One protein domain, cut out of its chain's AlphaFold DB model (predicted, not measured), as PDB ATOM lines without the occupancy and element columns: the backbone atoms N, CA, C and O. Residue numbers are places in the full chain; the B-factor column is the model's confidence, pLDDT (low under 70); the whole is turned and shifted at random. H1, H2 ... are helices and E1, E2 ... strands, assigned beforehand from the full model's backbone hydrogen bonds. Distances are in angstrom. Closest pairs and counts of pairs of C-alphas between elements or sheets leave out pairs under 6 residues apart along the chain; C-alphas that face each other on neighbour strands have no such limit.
ATOM      1  N   GLY A 128      18.007  22.721 124.061       93.88
ATOM      2  CA  GLY A 128      16.725  23.368 123.774       93.88
ATOM      3  C   GLY A 128      16.777  24.200 122.503       93.88
ATOM      4  O   GLY A 128      15.939  24.035 121.618       93.88
ATOM      5  N   LEU A 129      17.816  25.025 122.350       96.19
ATOM      6  CA  LEU A 129      18.007  25.796 121.119       96.19
ATOM      7  C   LEU A 129      18.321  24.900 119.920       96.19
ATOM      8  O   LEU A 129      17.803  25.130 118.829       96.19
ATOM      9  N   PHE A 130      19.128  23.859 120.109       94.69
ATOM     10  CA  PHE A 130      19.424  22.926 119.026       94.69
ATOM     11  C   PHE A 130      18.152  22.221 118.522       94.69
ATOM     12  O   PHE A 130      17.902  22.182 117.317       94.69
ATOM     13  N   GLN A 131      17.302  21.741 119.437       94.25
ATOM     14  CA  GLN A 131      16.011  21.141 119.095       94.25
ATOM     15  C   GLN A 131      15.062  22.152 118.441       94.25
ATOM     16  O   GLN A 131      14.417  21.831 117.445       94.25
ATOM     17  N   PHE A 132      14.997  23.378 118.959       96.69
ATOM     18  CA  PHE A 132      14.186  24.442 118.376       96.69
ATOM     19  C   PHE A 132      14.574  24.721 116.915       96.69
ATOM     20  O   PHE A 132      13.713  24.754 116.036       96.69
ATOM     21  N   LEU A 133      15.874  24.850 116.627       97.19
ATOM     22  CA  LEU A 133      16.372  25.049 115.262       97.19
ATOM     23  C   LEU A 133      16.054  23.861 114.351       97.19
ATOM     24  O   LEU A 133      15.689  24.064 113.195       97.19
ATOM     25  N   GLU A 134      16.171  22.634 114.853       95.56
ATOM     26  CA  GLU A 134      15.807  21.412 114.130       95.56
ATOM     27  C   GLU A 134      14.311  21.409 113.766       95.56
ATOM     28  O   GLU A 134      13.946  21.089 112.634       95.56
ATOM     29  N   GLU A 135      13.431  21.804 114.687       95.69
ATOM     30  CA  GLU A 135      11.984  21.876 114.456       95.69
ATOM     31  C   GLU A 135      11.598  22.971 113.453       95.69
ATOM     32  O   GLU A 135      10.830  22.709 112.523       95.69
ATOM     33  N   GLU A 136      12.155  24.177 113.585       97.19
ATOM     34  CA  GLU A 136      11.935  25.270 112.627       97.19
ATOM     35  C   GLU A 136      12.474  24.921 111.235       97.19
ATOM     36  O   GLU A 136      11.824  25.174 110.217       97.19
ATOM     37  N   SER A 137      13.615  24.236 111.181       96.44
ATOM     38  CA  SER A 137      14.180  23.702 109.943       96.44
ATOM     39  C   SER A 137      13.254  22.671 109.295       96.44
ATOM     40  O   SER A 137      13.010  22.734 108.090       96.44
ATOM     41  N   LYS A 138      12.659  21.758 110.074       95.31
ATOM     42  CA  LYS A 138      11.682  20.781 109.564       95.31
ATOM     43  C   LYS A 138      10.450  21.463 108.978       95.31
ATOM     44  O   LYS A 138      10.021  21.078 107.890       95.31
ATOM     45  N   LYS A 139       9.906  22.478 109.661       95.25
ATOM     46  CA  LYS A 139       8.775  23.275 109.158       95.25
ATOM     47  C   LYS A 139       9.129  23.932 107.827       95.25
ATOM     48  O   LYS A 139       8.399  23.764 106.856       95.25
ATOM     49  N   TYR A 140      10.282  24.596 107.751       95.94
ATOM     50  CA  TYR A 140      10.758  25.221 106.520       95.94
ATOM     51  C   TYR A 140      10.895  24.222 105.360       95.94
ATOM     52  O   TYR A 140      10.362  24.464 104.277       95.94
ATOM     53  N   LEU A 141      11.552  23.076 105.578       94.75
ATOM     54  CA  LEU A 141      11.719  22.053 104.542       94.75
ATOM     55  C   LEU A 141      10.363  21.523 104.041       94.75
ATOM     56  O   LEU A 141      10.199  21.311 102.839       94.75
ATOM     57  N   GLN A 142       9.381  21.358 104.934       93.94
ATOM     58  CA  GLN A 142       8.009  20.985 104.566       93.94
ATOM     59  C   GLN A 142       7.314  22.075 103.739       93.94
ATOM     60  O   GLN A 142       6.686  21.749 102.733       93.94
ATOM     61  N   GLU A 143       7.448  23.352 104.119       95.56
ATOM     62  CA  GLU A 143       6.880  24.491 103.378       95.56
ATOM     63  C   GLU A 143       7.372  24.538 101.925       95.56
ATOM     64  O   GLU A 143       6.593  24.834 101.019       95.56
ATOM     65  N   ILE A 144       8.646  24.210 101.687       95.12
ATOM     66  CA  ILE A 144       9.236  24.177 100.340       95.12
ATOM     67  C   ILE A 144       9.086  22.818  99.635       95.12
ATOM     68  O   ILE A 144       9.634  22.618  98.552       95.12
ATOM     69  N   GLY A 145       8.353  21.873 100.233       93.06
ATOM     70  CA  GLY A 145       8.042  20.571  99.639       93.06
ATOM     71  C   GLY A 145       9.195  19.559  99.627       93.06
ATOM     72  O   GLY A 145       9.125  18.576  98.887       93.06
ATOM     73  N   LYS A 146      10.253  19.762 100.424       90.88
ATOM     74  CA  LYS A 146      11.327  18.771 100.586       90.88
ATOM     75  C   LYS A 146      10.849  17.616 101.467       90.88
ATOM     76  O   LYS A 146      10.258  17.813 102.527       90.88
ATOM     77  N   THR A 147      11.145  16.393 101.040       86.62
ATOM     78  CA  THR A 147      10.860  15.182 101.812       86.62
ATOM     79  C   THR A 147      12.058  14.806 102.678       86.62
ATOM     80  O   THR A 147      13.207  14.852 102.242       86.62
ATOM     81  N   PHE A 148      11.785  14.418 103.919       86.94
ATOM     82  CA  PHE A 148      12.765  13.894 104.865       86.94
ATOM     83  C   PHE A 148      12.070  12.904 105.798       86.94
ATOM     84  O   PHE A 148      10.854  12.967 105.996       86.94
ATOM     85  N   ASN A 149      12.828  11.982 106.384       87.06
ATOM     86  CA  ASN A 149      12.303  11.115 107.428       87.06
ATOM     87  C   ASN A 149      12.224  11.900 108.753       87.06
ATOM     88  O   ASN A 149      13.268  12.344 109.235       87.06
ATOM     89  N   PRO A 150      11.039  12.073 109.366       82.44
ATOM     90  CA  PRO A 150      10.893  12.857 110.594       82.44
ATOM     91  C   PRO A 150      11.619  12.246 111.802       82.44
ATOM     92  O   PRO A 150      11.898  12.969 112.760       82.44
ATOM     93  N   ASN A 151      11.947  10.949 111.744       85.00
ATOM     94  CA  ASN A 151      12.606  10.210 112.822       85.00
ATOM     95  C   ASN A 151      14.127  10.413 112.867       85.00
ATOM     96  O   ASN A 151      14.757   9.995 113.836       85.00
ATOM     97  N   TYR A 152      14.726  11.022 111.841       85.69
ATOM     98  CA  TYR A 152      16.151  11.348 111.840       85.69
ATOM     99  C   TYR A 152      16.357  12.858 111.929       85.69
ATOM    100  O   TYR A 152      15.512  13.642 111.489       85.69
ATOM    101  N   SER A 153      17.500  13.250 112.492       88.38
ATOM    102  CA  SER A 153      17.902  14.653 112.544       88.38
ATOM    103  C   SER A 153      18.260  15.177 111.149       88.38
ATOM    104  O   SER A 153      18.775  14.427 110.309       88.38
ATOM    105  N   ILE A 154      17.958  16.452 110.912       91.38
ATOM    106  CA  ILE A 154      18.386  17.218 109.734       91.38
ATOM    107  C   ILE A 154      19.534  18.189 110.054       91.38
ATOM    108  O   ILE A 154      20.199  18.663 109.139       91.38
ATOM    109  N   LEU A 155      19.800  18.470 111.331       92.62
ATOM    110  CA  LEU A 155      20.982  19.188 111.804       92.62
ATOM    111  C   LEU A 155      22.114  18.203 112.110       92.62
ATOM    112  O   LEU A 155      22.430  17.905 113.261       92.62
ATOM    113  N   PHE A 156      22.736  17.673 111.059       88.69
ATOM    114  CA  PHE A 156      23.848  16.736 111.192       88.69
ATOM    115  C   PHE A 156      25.189  17.423 110.905       88.69
ATOM    116  O   PHE A 156      25.663  17.429 109.773       88.69
ATOM    117  N   TRP A 157      25.776  18.042 111.932       92.56
ATOM    118  CA  TRP A 157      27.051  18.768 111.844       92.56
ATOM    119  C   TRP A 157      28.197  17.931 112.430       92.56
ATOM    120  O   TRP A 157      28.638  18.156 113.558       92.56
ATOM    121  N   ASP A 158      28.615  16.892 111.706       90.81
ATOM    122  CA  ASP A 158      29.545  15.867 112.198       90.81
ATOM    123  C   ASP A 158      30.995  16.023 111.726       90.81
ATOM    124  O   ASP A 158      31.867  15.271 112.170       90.81
ATOM    125  N   ASP A 159      31.264  17.012 110.878       93.88
ATOM    126  CA  ASP A 159      32.595  17.355 110.389       93.88
ATOM    127  C   ASP A 159      32.989  18.794 110.763       93.88
ATOM    128  O   ASP A 159      32.188  19.590 111.258       93.88
ATOM    129  N   GLN A 160      34.262  19.124 110.535       95.88
ATOM    130  CA  GLN A 160      34.822  20.434 110.854       95.88
ATOM    131  C   GLN A 160      34.073  21.584 110.173       95.88
ATOM    132  O   GLN A 160      33.812  22.610 110.799       95.88
ATOM    133  N   GLU A 161      33.778  21.447 108.881       96.25
ATOM    134  CA  GLU A 161      33.209  22.520 108.076       96.25
ATOM    135  C   GLU A 161      31.758  22.774 108.481       96.25
ATOM    136  O   GLU A 161      31.371  23.924 108.715       96.25
ATOM    137  N   SER A 162      30.973  21.701 108.601       95.19
ATOM    138  CA  SER A 162      29.570  21.776 109.002       95.19
ATOM    139  C   SER A 162      29.417  22.305 110.425       95.19
ATOM    140  O   SER A 162      28.628  23.228 110.629       95.19
ATOM    141  N   LEU A 163      30.212  21.830 111.391       96.69
ATOM    142  CA  LEU A 163      30.135  22.331 112.766       96.69
ATOM    143  C   LEU A 163      30.589  23.785 112.881       96.69
ATOM    144  O   LEU A 163      29.928  24.568 113.555       96.69
ATOM    145  N   LYS A 164      31.670  24.181 112.202       97.50
ATOM    146  CA  LYS A 164      32.149  25.572 112.214       97.50
ATOM    147  C   LYS A 164      31.101  26.542 111.670       97.50
ATOM    148  O   LYS A 164      30.827  27.573 112.282       97.50
ATOM    149  N   LYS A 165      30.471  26.201 110.542       97.12
ATOM    150  CA  LYS A 165      29.337  26.968 110.002       97.12
ATOM    151  C   LYS A 165      28.154  26.940 110.973       97.12
ATOM    152  O   LYS A 165      27.578  27.988 111.256       97.12
ATOM    153  N   GLY A 166      27.830  25.766 111.507       96.81
ATOM    154  CA  GLY A 166      26.761  25.548 112.477       96.81
ATOM    155  C   GLY A 166      26.885  26.434 113.714       96.81
ATOM    156  O   GLY A 166      25.913  27.083 114.079       96.81
ATOM    157  N   ILE A 167      28.087  26.560 114.288       97.81
ATOM    158  CA  ILE A 167      28.386  27.478 115.399       97.81
ATOM    159  C   ILE A 167      28.021  28.917 115.025       97.81
ATOM    160  O   ILE A 167      27.295  29.571 115.766       97.81
ATOM    161  N   ALA A 168      28.440  29.403 113.855       97.56
ATOM    162  CA  ALA A 168      28.135  30.771 113.436       97.56
ATOM    163  C   ALA A 168      26.622  31.023 113.270       97.56
ATOM    164  O   ALA A 168      26.126  32.099 113.610       97.56
ATOM    165  N   PHE A 169      25.866  30.048 112.756       98.19
ATOM    166  CA  PHE A 169      24.403  30.147 112.664       98.19
ATOM    167  C   PHE A 169      23.723  30.035 114.029       98.19
ATOM    168  O   PHE A 169      22.777  30.771 114.305       98.19
ATOM    169  N   TYR A 170      24.236  29.174 114.900       97.88
ATOM    170  CA  TYR A 170      23.770  29.020 116.269       97.88
ATOM    171  C   TYR A 170      23.951  30.315 117.072       97.88
ATOM    172  O   TYR A 170      23.024  30.776 117.733       97.88
ATOM    173  N   GLU A 171      25.107  30.970 116.952       97.94
ATOM    174  CA  GLU A 171      25.366  32.260 117.599       97.94
ATOM    175  C   GLU A 171      24.435  33.364 117.099       97.94
ATOM    176  O   GLU A 171      23.963  34.179 117.890       97.94
ATOM    177  N   LYS A 172      24.095  33.372 115.805       98.19
ATOM    178  CA  LYS A 172      23.052  34.268 115.290       98.19
ATOM    179  C   LYS A 172      21.691  33.938 115.901       98.19
ATOM    180  O   LYS A 172      20.996  34.860 116.319       98.19
ATOM    181  N   ALA A 173      21.329  32.657 115.999       98.19
ATOM    182  CA  ALA A 173      20.062  32.228 116.591       98.19
ATOM    183  C   ALA A 173      19.913  32.700 118.043       98.19
ATOM    184  O   ALA A 173      18.853  33.216 118.392       98.19
ATOM    185  N   LEU A 174      20.981  32.638 118.849       97.50
ATOM    186  CA  LEU A 174      21.003  33.156 120.226       97.50
ATOM    187  C   LEU A 174      20.577  34.632 120.321       97.50
ATOM    188  O   LEU A 174      19.977  35.059 121.308       97.50
ATOM    189  N   THR A 175      20.825  35.435 119.283       97.12
ATOM    190  CA  THR A 175      20.389  36.841 119.271       97.12
ATOM    191  C   THR A 175      18.885  37.001 119.031       97.12
ATOM    192  O   THR A 175      18.303  37.995 119.470       97.12
ATOM    193  N   LEU A 176      18.242  36.015 118.399       98.38
ATOM    194  CA  LEU A 176      16.852  36.059 117.930       98.38
ATOM    195  C   LEU A 176      15.855  35.410 118.893       98.38
ATOM    196  O   LEU A 176      14.649  35.599 118.736       98.38
ATOM    197  N   VAL A 177      16.342  34.658 119.875       97.75
ATOM    198  CA  VAL A 177      15.512  33.877 120.796       97.75
ATOM    199  C   VAL A 177      15.775  34.249 122.250       97.75
ATOM    200  O   VAL A 177      16.840  34.773 122.584       97.75
ATOM    201  N   ASP A 178      14.795  33.969 123.099       96.19
ATOM    202  CA  ASP A 178      14.940  33.903 124.546       96.19
ATOM    203  C   ASP A 178      14.984  32.429 124.968       96.19
ATOM    204  O   ASP A 178      14.229  31.599 124.450       96.19
ATOM    205  N   ILE A 179      15.883  32.106 125.899       94.00
ATOM    206  CA  ILE A 179      16.027  30.764 126.469       94.00
ATOM    207  C   ILE A 179      15.580  30.827 127.923       94.00
ATOM    208  O   ILE A 179      16.114  31.595 128.724       94.00
ATOM    209  N   GLN A 180      14.586  30.016 128.259       91.31
ATOM    210  CA  GLN A 180      14.137  29.824 129.626       91.31
ATOM    211  C   GLN A 180      14.773  28.553 130.192       91.31
ATOM    212  O   GLN A 180      14.447  27.447 129.755       91.31
ATOM    213  N   ASP A 181      15.638  28.739 131.190       87.00
ATOM    214  CA  ASP A 181      16.287  27.658 131.932       87.00
ATOM    215  C   ASP A 181      15.249  26.787 132.658       87.00
ATOM    216  O   ASP A 181      14.488  27.260 133.511       87.00
ATOM    217  N   ASN A 182      15.238  25.498 132.320       85.56
ATOM    218  CA  ASN A 182      14.381  24.479 132.921       85.56
ATOM    219  C   ASN A 182      15.181  23.440 133.732       85.56
ATOM    220  O   ASN A 182      14.640  22.397 134.131       85.56
ATOM    221  N   SER A 183      16.452  23.717 134.037       80.00
ATOM    222  CA  SER A 183      17.343  22.817 134.776       80.00
ATOM    223  C   SER A 183      16.771  22.380 136.131       80.00
ATOM    224  O   SER A 183      16.898  21.212 136.515       80.00
ATOM    225  N   ALA A 184      16.044  23.264 136.825       80.06
ATOM    226  CA  ALA A 184      15.407  22.986 138.116       80.06
ATOM    227  C   ALA A 184      14.399  21.819 138.071       80.06
ATOM    228  O   ALA A 184      14.210  21.125 139.072       80.06
ATOM    229  N   ILE A 185      13.775  21.578 136.914       79.38
ATOM    230  CA  ILE A 185      12.823  20.480 136.688       79.38
ATOM    231  C   ILE A 185      13.407  19.355 135.820       79.38
ATOM    232  O   ILE A 185      12.669  18.470 135.391       79.38
ATOM    233  N   LYS A 186      14.732  19.358 135.592       79.44
ATOM    234  CA  LYS A 186      15.464  18.397 134.744       79.44
ATOM    235  C   LYS A 186      14.870  18.261 133.338       79.44
ATOM    236  O   LYS A 186      14.861  17.167 132.772       79.44
ATOM    237  N   HIS A 187      14.342  19.356 132.799       79.31
ATOM    238  CA  HIS A 187      13.777  19.389 131.459       79.31
ATOM    239  C   HIS A 187      14.672  20.192 130.517       79.31
ATOM    240  O   HIS A 187      15.508  20.969 130.971       79.31
ATOM    241  N   ILE A 188      14.504  19.965 129.214       85.69
ATOM    242  CA  ILE A 188      15.193  20.738 128.181       85.69
ATOM    243  C   ILE A 188      14.702  22.186 128.259       85.69
ATOM    244  O   ILE A 188      13.525  22.432 128.544       85.69
ATOM    245  N   ASP A 189      15.604  23.136 128.033       90.44
ATOM    246  CA  ASP A 189      15.274  24.555 128.072       90.44
ATOM    247  C   ASP A 189      14.236  24.917 127.012       90.44
ATOM    248  O   ASP A 189      14.256  24.420 125.882       90.44
ATOM    249  N   THR A 190      13.311  25.795 127.388       92.06
ATOM    250  CA  THR A 190      12.282  26.276 126.468       92.06
ATOM    251  C   THR A 190      12.848  27.443 125.681       92.06
ATOM    252  O   THR A 190      13.363  28.394 126.266       92.06
ATOM    253  N   VAL A 191      12.700  27.401 124.360       96.06
ATOM    254  CA  VAL A 191      13.149  28.473 123.472       96.06
ATOM    255  C   VAL A 191      11.953  29.154 122.834       96.06
ATOM    256  O   VAL A 191      11.071  28.498 122.277       96.06
ATOM    257  N   THR A 192      11.924  30.481 122.909       96.81
ATOM    258  CA  THR A 192      10.901  31.313 122.276       96.81
ATOM    259  C   THR A 192      11.548  32.365 121.391       96.81
ATOM    260  O   THR A 192      12.610  32.898 121.695       96.81
ATOM    261  N   VAL A 193      10.910  32.684 120.267       97.94
ATOM    262  CA  VAL A 193      11.385  33.765 119.396       97.94
ATOM    263  C   VAL A 193      11.107  35.102 120.069       97.94
ATOM    264  O   VAL A 193      10.003  35.324 120.572       97.94
ATOM    265  N   LYS A 194      12.090  36.005 120.059       98.00
ATOM    266  CA  LYS A 194      11.897  37.372 120.542       98.00
ATOM    267  C   LYS A 194      10.834  38.078 119.693       98.00
ATOM    268  O   LYS A 194      10.863  37.941 118.467       98.00
ATOM    269  N   PRO A 195       9.942  38.884 120.293       97.31
ATOM    270  CA  PRO A 195       8.922  39.606 119.540       97.31
ATOM    271  C   PRO A 195       9.518  40.437 118.394       97.31
ATOM    272  O   PRO A 195      10.411  41.259 118.616       97.31
ATOM    273  N   GLY A 196       9.019  40.237 117.171       97.12
ATOM    274  CA  GLY A 196       9.471  40.958 115.975       97.12
ATOM    275  C   GLY A 196      10.707  40.364 115.289       97.12
ATOM    276  O   GLY A 196      11.183  40.944 114.313       97.12
ATOM    277  N   LYS A 197      11.238  39.230 115.770       98.19
ATOM    278  CA  LYS A 197      12.381  38.513 115.172       98.19
ATOM    279  C   LYS A 197      11.986  37.310 114.316       98.19
ATOM    280  O   LYS A 197      12.856  36.632 113.779       98.19
ATOM    281  N   GLU A 198      10.696  37.062 114.121       97.75
ATOM    282  CA  GLU A 198      10.173  35.883 113.422       97.75
ATOM    283  C   GLU A 198      10.642  35.821 111.960       97.75
ATOM    284  O   GLU A 198      11.037  34.764 111.470       97.75
ATOM    285  N   ALA A 199      10.661  36.965 111.268       97.69
ATOM    286  CA  ALA A 199      11.148  37.043 109.891       97.69
ATOM    287  C   ALA A 199      12.668  36.819 109.795       97.69
ATOM    288  O   ALA A 199      13.128  36.131 108.886       97.69
ATOM    289  N   GLU A 200      13.440  37.359 110.744       98.44
ATOM    290  CA  GLU A 200      14.895  37.163 110.814       98.44
ATOM    291  C   GLU A 200      15.240  35.699 111.107       98.44
ATOM    292  O   GLU A 200      16.143  35.149 110.483       98.44
ATOM    293  N   LEU A 201      14.483  35.041 111.993       98.31
ATOM    294  CA  LEU A 201      14.646  33.614 112.257       98.31
ATOM    295  C   LEU A 201      14.316  32.785 111.015       98.31
ATOM    296  O   LEU A 201      15.090  31.907 110.642       98.31
ATOM    297  N   LYS A 202      13.204  33.081 110.331       97.88
ATOM    298  CA  LYS A 202      12.856  32.387 109.085       97.88
ATOM    299  C   LYS A 202      13.958  32.538 108.032       97.88
ATOM    300  O   LYS A 202      14.296  31.560 107.367       97.88
ATOM    301  N   GLN A 203      14.535  33.734 107.905       98.44
ATOM    302  CA  GLN A 203      15.672  33.974 107.016       98.44
ATOM    303  C   GLN A 203      16.909  33.180 107.452       98.44
ATOM    304  O   GLN A 203      17.565  32.576 106.610       98.44
ATOM    305  N   LEU A 204      17.196  33.107 108.756       98.56
ATOM    306  CA  LEU A 204      18.306  32.315 109.286       98.56
ATOM    307  C   LEU A 204      18.203  30.842 108.860       98.56
ATOM    308  O   LEU A 204      19.186  30.278 108.392       98.56
ATOM    309  N   ILE A 205      17.016  30.237 108.967       98.31
ATOM    310  CA  ILE A 205      16.781  28.841 108.562       98.31
ATOM    311  C   ILE A 205      16.974  28.647 107.048       98.31
ATOM    312  O   ILE A 205      17.562  27.654 106.617       98.31
ATOM    313  N   GLN A 206      16.529  29.602 106.227       98.12
ATOM    314  CA  GLN A 206      16.764  29.575 104.776       98.12
ATOM    315  C   GLN A 206      18.255  29.644 104.442       98.12
ATOM    316  O   GLN A 206      18.744  28.889 103.601       98.12
ATOM    317  N   ASP A 207      18.984  30.521 105.127       98.44
ATOM    318  CA  ASP A 207      20.423  30.675 104.952       98.44
ATOM    319  C   ASP A 207      21.176  29.410 105.402       98.44
ATOM    320  O   ASP A 207      22.167  29.031 104.776       98.44
ATOM    321  N   MET A 208      20.690  28.715 106.440       98.00
ATOM    322  CA  MET A 208      21.218  27.411 106.863       98.00
ATOM    323  C   MET A 208      21.030  26.341 105.778       98.00
ATOM    324  O   MET A 208      21.970  25.596 105.495       98.00
ATOM    325  N   ASP A 209      19.856  26.269 105.139       96.62
ATOM    326  CA  ASP A 209      19.615  25.348 104.015       96.62
ATOM    327  C   ASP A 209      20.541  25.659 102.835       96.62
ATOM    328  O   ASP A 209      21.209  24.770 102.307       96.62
ATOM    329  N   ALA A 210      20.647  26.940 102.466       96.81
ATOM    330  CA  ALA A 210      21.531  27.399 101.399       96.81
ATOM    331  C   ALA A 210      23.013  27.109 101.695       96.81
ATOM    332  O   ALA A 210      23.787  26.830 100.778       96.81
ATOM    333  N   ALA A 211      23.407  27.128 102.971       96.81
ATOM    334  CA  ALA A 211      24.746  26.766 103.429       96.81
ATOM    335  C   ALA A 211      24.992  25.245 103.501       96.81
ATOM    336  O   ALA A 211      26.112  24.833 103.812       96.81
ATOM    337  N   GLY A 212      23.977  24.419 103.212       94.81
ATOM    338  CA  GLY A 212      24.060  22.960 103.250       94.81
ATOM    339  C   GLY A 212      24.017  22.367 104.661       94.81
ATOM    340  O   GLY A 212      24.504  21.259 104.860       94.81
TER     341      GLY A 212
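This is residues 128 to 212 of the 219 residues of an uncharacterized protein of Streptococcus oralis subsp. tigurinus (UniProt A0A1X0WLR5). Helices H2 and H3 lie side by side, running opposite ways, and H1 crosses them nearly at right angles. A small two-stranded hairpin, E1 and E2, lies at the end of the pair where H2 ends and H3 begins, with the first residues of H1 near it, and a long link loops from the end of H1 to the start of H2. The printed part has 85 residues with three named helices and two named strands in the order H1, H2, E1, E2, H3; the sheet, order E1 - E2, is antiparallel. The class is mostly helix. The whole is compact and rounded, with a radius of gyration of the C-alphas of 13.2 A and spans of 36 by 29 by 25 A.

H1, residues 128 to 143, and H2, residues 160 to 176, are close but not clearly touching; their closest C-alphas, of Phe 130 and Tyr 170, are 8.0 A apart, and their lines are about perpendicular at 84 degrees. H3, residues 198 to 210, touches H1, about perpendicular at 77 degrees, through residues 202 to 206 of H3 and 133 to 140 of H1 alone; the closest C-alphas, of Ser 137 and Ile 205, are 5.9 A apart. H2 touches H3 with its residues 169 to 176 alone, at a shallow tilt of 7 degrees, opposite ways; the closest C-alphas, of Leu 176 and Leu 201, are 6.6 A apart. E1, residues 177 to 180, and E2, residues 190 to 193, form a hairpin and are antiparallel, with 156 degrees between their directions. N 178 and O 192, 2.8 A apart, and N 192 and O 178, 3.0 A apart, are within hydrogen-bond range. The closest C-alphas of H1 and E2, of Gly 128 and Thr 190, are 6.0 A apart. E1 and H3 are apart. Every O i to N i+4 pair is within hydrogen-bond range in H1 and H3; in H2 11 of 13 are.

H1 begins with C-alpha 128 at (16.725, 23.368, 123.774) and is 22.7 A long from first to last C-alpha. H2 is 24.8 A long and begins with C-alpha 160 at (34.822, 20.434, 110.854). E1 is 9.8 A and E2 10.3 A long. H3 is 18.6 A long and ends with C-alpha 210 at (21.531, 27.399, 101.399).

The two C-alphas farthest apart, of Gly 145 and Ala 184, are 39.2 A apart. The printed part has no cut. The link from H1 to H2, residues 144 to 159, is long; the link from E1 to E2 is short, and those from H2 to E1 and from E2 to H3 are tight. The mean pLDDT of the printed part is 93.9, and no printed residue is under 70.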